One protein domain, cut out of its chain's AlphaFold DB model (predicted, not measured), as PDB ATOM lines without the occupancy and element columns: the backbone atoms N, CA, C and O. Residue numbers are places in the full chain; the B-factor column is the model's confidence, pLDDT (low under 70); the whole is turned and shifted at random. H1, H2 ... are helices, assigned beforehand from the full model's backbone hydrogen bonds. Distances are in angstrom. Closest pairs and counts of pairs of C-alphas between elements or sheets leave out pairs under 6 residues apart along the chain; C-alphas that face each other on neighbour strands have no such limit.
ATOM      1  N   VAL A 123     -33.275  45.817 -40.043       59.00
ATOM      2  CA  VAL A 123     -34.172  44.680 -39.777       59.00
ATOM      3  C   VAL A 123     -34.625  44.027 -41.083       59.00
ATOM      4  O   VAL A 123     -34.597  42.798 -41.182       59.00
ATOM      5  N   ILE A 124     -34.980  44.821 -42.099       61.16
ATOM      6  CA  ILE A 124     -35.287  44.320 -43.450       61.16
ATOM      7  C   ILE A 124     -34.034  43.663 -44.045       61.16
ATOM      8  O   ILE A 124     -34.106  42.541 -44.548       61.16
ATOM      9  N   GLU A 125     -32.875  44.314 -43.904       56.56
ATOM     10  CA  GLU A 125     -31.564  43.823 -44.343       56.56
ATOM     11  C   GLU A 125     -31.241  42.440 -43.764       56.56
ATOM     12  O   GLU A 125     -30.830  41.529 -44.485       56.56
ATOM     13  N   ARG A 126     -31.465  42.250 -42.459       50.09
ATOM     14  CA  ARG A 126     -31.193  40.974 -41.790       50.09
ATOM     15  C   ARG A 126     -32.187  39.888 -42.194       50.09
ATOM     16  O   ARG A 126     -31.779  38.746 -42.389       50.09
ATOM     17  N   LYS A 127     -33.472  40.234 -42.349       63.12
ATOM     18  CA  LYS A 127     -34.515  39.295 -42.789       63.12
ATOM     19  C   LYS A 127     -34.266  38.794 -44.214       63.12
ATOM     20  O   LYS A 127     -34.342  37.587 -44.424       63.12
ATOM     21  N   ARG A 128     -33.891  39.665 -45.166       57.94
ATOM     22  CA  ARG A 128     -33.524  39.222 -46.528       57.94
ATOM     23  C   ARG A 128     -32.290  38.313 -46.520       57.94
ATOM     24  O   ARG A 128     -32.313  37.286 -47.182       57.94
ATOM     25  N   TRP A 129     -31.266  38.631 -45.720       58.50
ATOM     26  CA  TRP A 129     -30.058  37.805 -45.609       58.50
ATOM     27  C   TRP A 129     -30.367  36.417 -45.046       58.50
ATOM     28  O   TRP A 129     -29.900  35.426 -45.596       58.50
ATOM     29  N   LEU A 130     -31.187  36.327 -43.994       60.81
ATOM     30  CA  LEU A 130     -31.640  35.049 -43.435       60.81
ATOM     31  C   LEU A 130     -32.480  34.240 -44.434       60.81
ATOM     32  O   LEU A 130     -32.272  33.040 -44.544       60.81
ATOM     33  N   ALA A 131     -33.374  34.885 -45.188       61.75
ATOM     34  CA  ALA A 131     -34.210  34.222 -46.192       61.75
ATOM     35  C   ALA A 131     -33.439  33.774 -47.452       61.75
ATOM     36  O   ALA A 131     -33.871  32.854 -48.138       61.75
ATOM     37  N   GLN A 132     -32.319  34.431 -47.772       62.50
ATOM     38  CA  GLN A 132     -31.458  34.108 -48.918       62.50
ATOM     39  C   GLN A 132     -30.310  33.155 -48.565       62.50
ATOM     40  O   GLN A 132     -29.687  32.591 -49.463       62.50
ATOM     41  N   SER A 133     -30.003  32.982 -47.278       72.00
ATOM     42  CA  SER A 133     -28.912  32.113 -46.850       72.00
ATOM     43  C   SER A 133     -29.378  30.672 -46.712       72.00
ATOM     44  O   SER A 133     -30.233  30.366 -45.885       72.00
ATOM     45  N   ASP A 134     -28.742  29.763 -47.448       82.56
ATOM     46  CA  ASP A 134     -28.905  28.333 -47.203       82.56
ATOM     47  C   ASP A 134     -28.403  27.976 -45.790       82.56
ATOM     48  O   ASP A 134     -27.209  28.045 -45.476       82.56
ATOM     49  N   HIS A 135     -29.338  27.579 -44.924       80.69
ATOM     50  CA  HIS A 135     -29.050  27.141 -43.562       80.69
ATOM     51  C   HIS A 135     -28.098  25.933 -43.514       80.69
ATOM     52  O   HIS A 135     -27.322  25.824 -42.561       80.69
ATOM     53  N   GLN A 136     -28.107  25.052 -44.526       84.88
ATOM     54  CA  GLN A 136     -27.163  23.935 -44.607       84.88
ATOM     55  C   GLN A 136     -25.747  24.446 -44.881       84.88
ATOM     56  O   GLN A 136     -24.821  24.093 -44.149       84.88
ATOM     57  N   ALA A 137     -25.577  25.340 -45.861       80.81
ATOM     58  CA  ALA A 137     -24.293  25.977 -46.148       80.81
ATOM     59  C   ALA A 137     -23.717  26.725 -44.930       80.81
ATOM     60  O   ALA A 137     -22.538  26.547 -44.615       80.81
ATOM     61  N   ILE A 138     -24.540  27.492 -44.197       82.38
ATOM     62  CA  ILE A 138     -24.114  28.146 -42.942       82.38
ATOM     63  C   ILE A 138     -23.676  27.108 -41.904       82.38
ATOM     64  O   ILE A 138     -22.621  27.268 -41.287       82.38
ATOM     65  N   SER A 139     -24.465  26.050 -41.697       81.38
ATOM     66  CA  SER A 139     -24.163  25.013 -40.705       81.38
ATOM     67  C   SER A 139     -22.831  24.316 -41.007       81.38
ATOM     68  O   SER A 139     -21.972  24.239 -40.128       81.38
ATOM     69  N   ILE A 140     -22.608  23.920 -42.263       82.31
ATOM     70  CA  ILE A 140     -21.366  23.286 -42.729       82.31
ATOM     71  C   ILE A 140     -20.169  24.236 -42.586       82.31
ATOM     72  O   ILE A 140     -19.100  23.813 -42.141       82.31
ATOM     73  N   LEU A 141     -20.318  25.516 -42.947       81.69
ATOM     74  CA  LEU A 141     -19.247  26.508 -42.803       81.69
ATOM     75  C   LEU A 141     -18.877  26.727 -41.327       81.69
ATOM     76  O   LEU A 141     -17.696  26.743 -40.987       81.69
ATOM     77  N   THR A 142     -19.880  26.815 -40.451       82.50
ATOM     78  CA  THR A 142     -19.703  26.997 -39.000       82.50
ATOM     79  C   THR A 142     -19.059  25.770 -38.348       82.50
ATOM     80  O   THR A 142     -18.168  25.903 -37.513       82.50
ATOM     81  N   GLU A 143     -19.442  24.552 -38.748       82.75
ATOM     82  CA  GLU A 143     -18.794  23.326 -38.262       82.75
ATOM     83  C   GLU A 143     -17.319  23.253 -38.697       82.75
ATOM     84  O   GLU A 143     -16.461  22.773 -37.951       82.75
ATOM     85  N   ARG A 144     -17.009  23.754 -39.902       81.25
ATOM     86  CA  ARG A 144     -15.639  23.828 -40.422       81.25
ATOM     87  C   ARG A 144     -14.782  24.856 -39.695       81.25
ATOM     88  O   ARG A 144     -13.626  24.535 -39.446       81.25
ATOM     89  N   SER A 145     -15.310  26.027 -39.325       78.38
ATOM     90  CA  SER A 145     -14.557  27.027 -38.548       78.38
ATOM     91  C   SER A 145     -14.371  26.619 -37.083       78.38
ATOM     92  O   SER A 145     -13.331  26.891 -36.496       78.38
ATOM     93  N   TRP A 146     -15.321  25.873 -36.510       76.69
ATOM     94  CA  TRP A 146     -15.265  25.431 -35.112       76.69
ATOM     95  C   TRP A 146     -14.122  24.449 -34.788       76.69
ATOM     96  O   TRP A 146     -13.697  24.336 -33.637       76.69
ATOM     97  N   LYS A 147     -13.624  23.705 -35.784       73.06
ATOM     98  CA  LYS A 147     -12.543  22.714 -35.615       73.06
ATOM     99  C   LYS A 147     -11.139  23.335 -35.451       73.06
ATOM    100  O   LYS A 147     -10.442  22.882 -34.545       73.06
ATOM    101  N   PRO A 148     -10.713  24.329 -36.257       76.69
ATOM    102  CA  PRO A 148      -9.454  25.065 -36.064       76.69
ATOM    103  C   PRO A 148      -9.513  26.185 -35.005       76.69
ATOM    104  O   PRO A 148      -8.503  26.847 -34.783       76.69
ATOM    105  N   GLU A 149     -10.664  26.424 -34.365       75.75
ATOM    106  CA  GLU A 149     -10.865  27.518 -33.403       75.75
ATOM    107  C   GLU A 149      -9.844  27.497 -32.241       75.75
ATOM    108  O   GLU A 149      -9.567  26.452 -31.639       75.75
ATOM    109  N   VAL A 150      -9.309  28.671 -31.882       82.31
ATOM    110  CA  VAL A 150      -8.248  28.811 -30.867       82.31
ATOM    111  C   VAL A 150      -8.716  28.253 -29.508       82.31
ATOM    112  O   VAL A 150      -9.811  28.606 -29.053       82.31
ATOM    113  N   PRO A 151      -7.902  27.452 -28.780       85.62
ATOM    114  CA  PRO A 151      -8.328  26.802 -27.536       85.62
ATOM    115  C   PRO A 151      -8.956  27.747 -26.502       85.62
ATOM    116  O   PRO A 151      -9.981  27.419 -25.907       85.62
ATOM    117  N   HIS A 152      -8.405  28.953 -26.334       85.62
ATOM    118  CA  HIS A 152      -8.940  29.951 -25.406       85.62
ATOM    119  C   HIS A 152     -10.357  30.432 -25.782       85.62
ATOM    120  O   HIS A 152     -11.191  30.624 -24.896       85.62
ATOM    121  N   ILE A 153     -10.669  30.570 -27.077       85.88
ATOM    122  CA  ILE A 153     -12.017  30.914 -27.560       85.88
ATOM    123  C   ILE A 153     -12.985  29.769 -27.236       85.88
ATOM    124  O   ILE A 153     -14.058  29.991 -26.668       85.88
ATOM    125  N   ARG A 154     -12.575  28.522 -27.493       88.31
ATOM    126  CA  ARG A 154     -13.374  27.329 -27.187       88.31
ATOM    127  C   ARG A 154     -13.695  27.195 -25.690       88.31
ATOM    128  O   ARG A 154     -14.821  26.829 -25.344       88.31
ATOM    129  N   GLU A 155     -12.767  27.545 -24.796       90.81
ATOM    130  CA  GLU A 155     -13.028  27.575 -23.345       90.81
ATOM    131  C   GLU A 155     -14.005  28.688 -22.920       90.81
ATOM    132  O   GLU A 155     -14.838  28.452 -22.033       90.81
ATOM    133  N   LYS A 156     -14.003  29.863 -23.578       93.00
ATOM    134  CA  LYS A 156     -15.040  30.897 -23.361       93.00
ATOM    135  C   LYS A 156     -16.432  30.323 -23.657       93.00
ATOM    136  O   LYS A 156     -17.320  30.396 -22.807       93.00
ATOM    137  N   TYR A 157     -16.612  29.684 -24.816       91.12
ATOM    138  CA  TYR A 157     -17.895  29.087 -25.208       91.12
ATOM    139  C   TYR A 157     -18.337  27.934 -24.297       91.12
ATOM    140  O   TYR A 157     -19.503  27.894 -23.903       91.12
ATOM    141  N   LYS A 158     -17.428  27.041 -23.880       92.25
ATOM    142  CA  LYS A 158     -17.731  26.011 -22.864       92.25
ATOM    143  C   LYS A 158     -18.218  26.635 -21.554       92.25
ATOM    144  O   LYS A 158     -19.217  26.192 -20.990       92.25
ATOM    145  N   THR A 159     -17.548  27.691 -21.091       95.50
ATOM    146  CA  THR A 159     -17.923  28.418 -19.867       95.50
ATOM    147  C   THR A 159     -19.317  29.040 -19.985       95.50
ATOM    148  O   THR A 159     -20.109  28.965 -19.042       95.50
ATOM    149  N   LEU A 160     -19.648  29.616 -21.145       94.62
ATOM    150  CA  LEU A 160     -20.986  30.137 -21.435       94.62
ATOM    151  C   LEU A 160     -22.037  29.019 -21.463       94.62
ATOM    152  O   LEU A 160     -23.064  29.157 -20.806       94.62
ATOM    153  N   ALA A 161     -21.762  27.881 -22.105       93.19
ATOM    154  CA  ALA A 161     -22.675  26.736 -22.137       93.19
ATOM    155  C   ALA A 161     -22.970  26.161 -20.735       93.19
ATOM    156  O   ALA A 161     -24.104  25.779 -20.446       93.19
ATOM    157  N   VAL A 162     -21.984  26.144 -19.828       95.94
ATOM    158  CA  VAL A 162     -22.187  25.740 -18.421       95.94
ATOM    159  C   VAL A 162     -23.064  26.743 -17.664       95.94
ATOM    160  O   VAL A 162     -23.942  26.330 -16.901       95.94
ATOM    161  N   LYS A 163     -22.856  28.053 -17.870       96.50
ATOM    162  CA  LYS A 163     -23.726  29.096 -17.300       96.50
ATOM    163  C   LYS A 163     -25.155  28.949 -17.819       96.50
ATOM    164  O   LYS A 163     -26.080  28.921 -17.016       96.50
ATOM    165  N   GLU A 164     -25.320  28.760 -19.124       95.69
ATOM    166  CA  GLU A 164     -26.634  28.660 -19.755       95.69
ATOM    167  C   GLU A 164     -27.393  27.397 -19.337       95.69
ATOM    168  O   GLU A 164     -28.558  27.473 -18.953       95.69
ATOM    169  N   LYS A 165     -26.714  26.246 -19.243       92.12
ATOM    170  CA  LYS A 165     -27.299  25.024 -18.669       92.12
ATOM    171  C   LYS A 165     -27.819  25.248 -17.242       92.12
ATOM    172  O   LYS A 165     -28.887  24.747 -16.894       92.12
ATOM    173  N   ARG A 166     -27.086  26.004 -16.412       93.94
ATOM    174  CA  ARG A 166     -27.525  26.371 -15.053       93.94
ATOM    175  C   ARG A 166     -28.701  27.352 -15.075       93.94
ATOM    176  O   ARG A 166     -29.587  27.221 -14.236       93.94
ATOM    177  N   ASN A 167     -28.711  28.312 -15.997       94.25
ATOM    178  CA  ASN A 167     -29.806  29.271 -16.153       94.25
ATOM    179  C   ASN A 167     -31.102  28.555 -16.545       94.25
ATOM    180  O   ASN A 167     -32.092  28.692 -15.833       94.25
ATOM    181  N   ARG A 168     -31.073  27.704 -17.581       91.62
ATOM    182  CA  ARG A 168     -32.222  26.883 -17.992       91.62
ATOM    183  C   ARG A 168     -32.747  26.016 -16.849       91.62
ATOM    184  O   ARG A 168     -33.937  26.041 -16.581       91.62
ATOM    185  N   ALA A 169     -31.872  25.327 -16.112       92.00
ATOM    186  CA  ALA A 169     -32.281  24.497 -14.972       92.00
ATOM    187  C   ALA A 169     -32.933  25.290 -13.816       92.00
ATOM    188  O   ALA A 169     -33.656  24.710 -13.009       92.00
ATOM    189  N   ARG A 170     -32.677  26.603 -13.717       90.81
ATOM    190  CA  ARG A 170     -33.346  27.513 -12.770       90.81
ATOM    191  C   ARG A 170     -34.651  28.086 -13.327       90.81
ATOM    192  O   ARG A 170     -35.593  28.248 -12.565       90.81
ATOM    193  N   ALA A 171     -34.690  28.403 -14.620       93.88
ATOM    194  CA  ALA A 171     -35.864  28.948 -15.304       93.88
ATOM    195  C   ALA A 171     -36.959  27.891 -15.527       93.88
ATOM    196  O   ALA A 171     -38.145  28.203 -15.441       93.88
ATOM    197  N   HIS A 172     -36.563  26.636 -15.756       90.94
ATOM    198  CA  HIS A 172     -37.452  25.493 -15.961       90.94
ATOM    199  C   HIS A 172     -37.070  24.323 -15.029       90.94
ATOM    200  O   HIS A 172     -36.494  23.323 -15.470       90.94
TER     201      HIS A 172
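AT A GLANCE: This is residues 123 to 172 of the 184 residues of an uncharacterized protein of Aspergillus kawachii (strain NBRC 4308) (UniProt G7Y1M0). Three helices form an open, arch-like chain with no packed core: H2 and H3 make the two arms of a wide V joined at residues 147 to 150, and H1 turns off at a corner from the far end of H2. The space between the arms is empty, and H3 is the longest helix. The printed part has 50 residues with three named helices, in the order H1, H2, H3, and no named strand; the class is all helix. The whole is extended, with a radius of gyration of the C-alphas of 15.3 A, and only just flat, with spans of 35 by 32 by 17 A.

IN THESE COORDINATES: H1 is residues 123 to 132, 14.2 A long from first to last C-alpha, and begins with C-alpha 123 at (-34.172, 44.680, -39.777). H2 is residues 135 to 146, 16.3 A long, and begins with C-alpha 135 at (-29.050, 27.141, -43.562). H3 is residues 151 to 171, 30.2 A long, and ends with C-alpha 171 at (-35.864, 28.948, -15.304).

HOW THE PARTS SIT: H1 touches no helix. A tight link of 2 residues joins H1 to H2, yet the two helices are apart. A tight link of 4 residues joins H2 to H3. These two are only just apart, with their closest C-alphas 8.4 A from each other. H1 and H3 are apart. Along H2 the x of the C-alphas goes from -29.050 at His 135 to -15.265 at Trp 146, and along H3 it goes back from -8.328 at Pro 151 to -35.864 at Ala 171. In H1, H2 and H3 every O i to N i+4 pair is within hydrogen-bond range.

THE WHOLE: The two C-alphas farthest apart, those of Gln 132 and Arg 170, are 36.8 A apart. The printed part has no cut and no long link. Its mean pLDDT is 81.1, and residues 123 to 132, which are H1, are under 70.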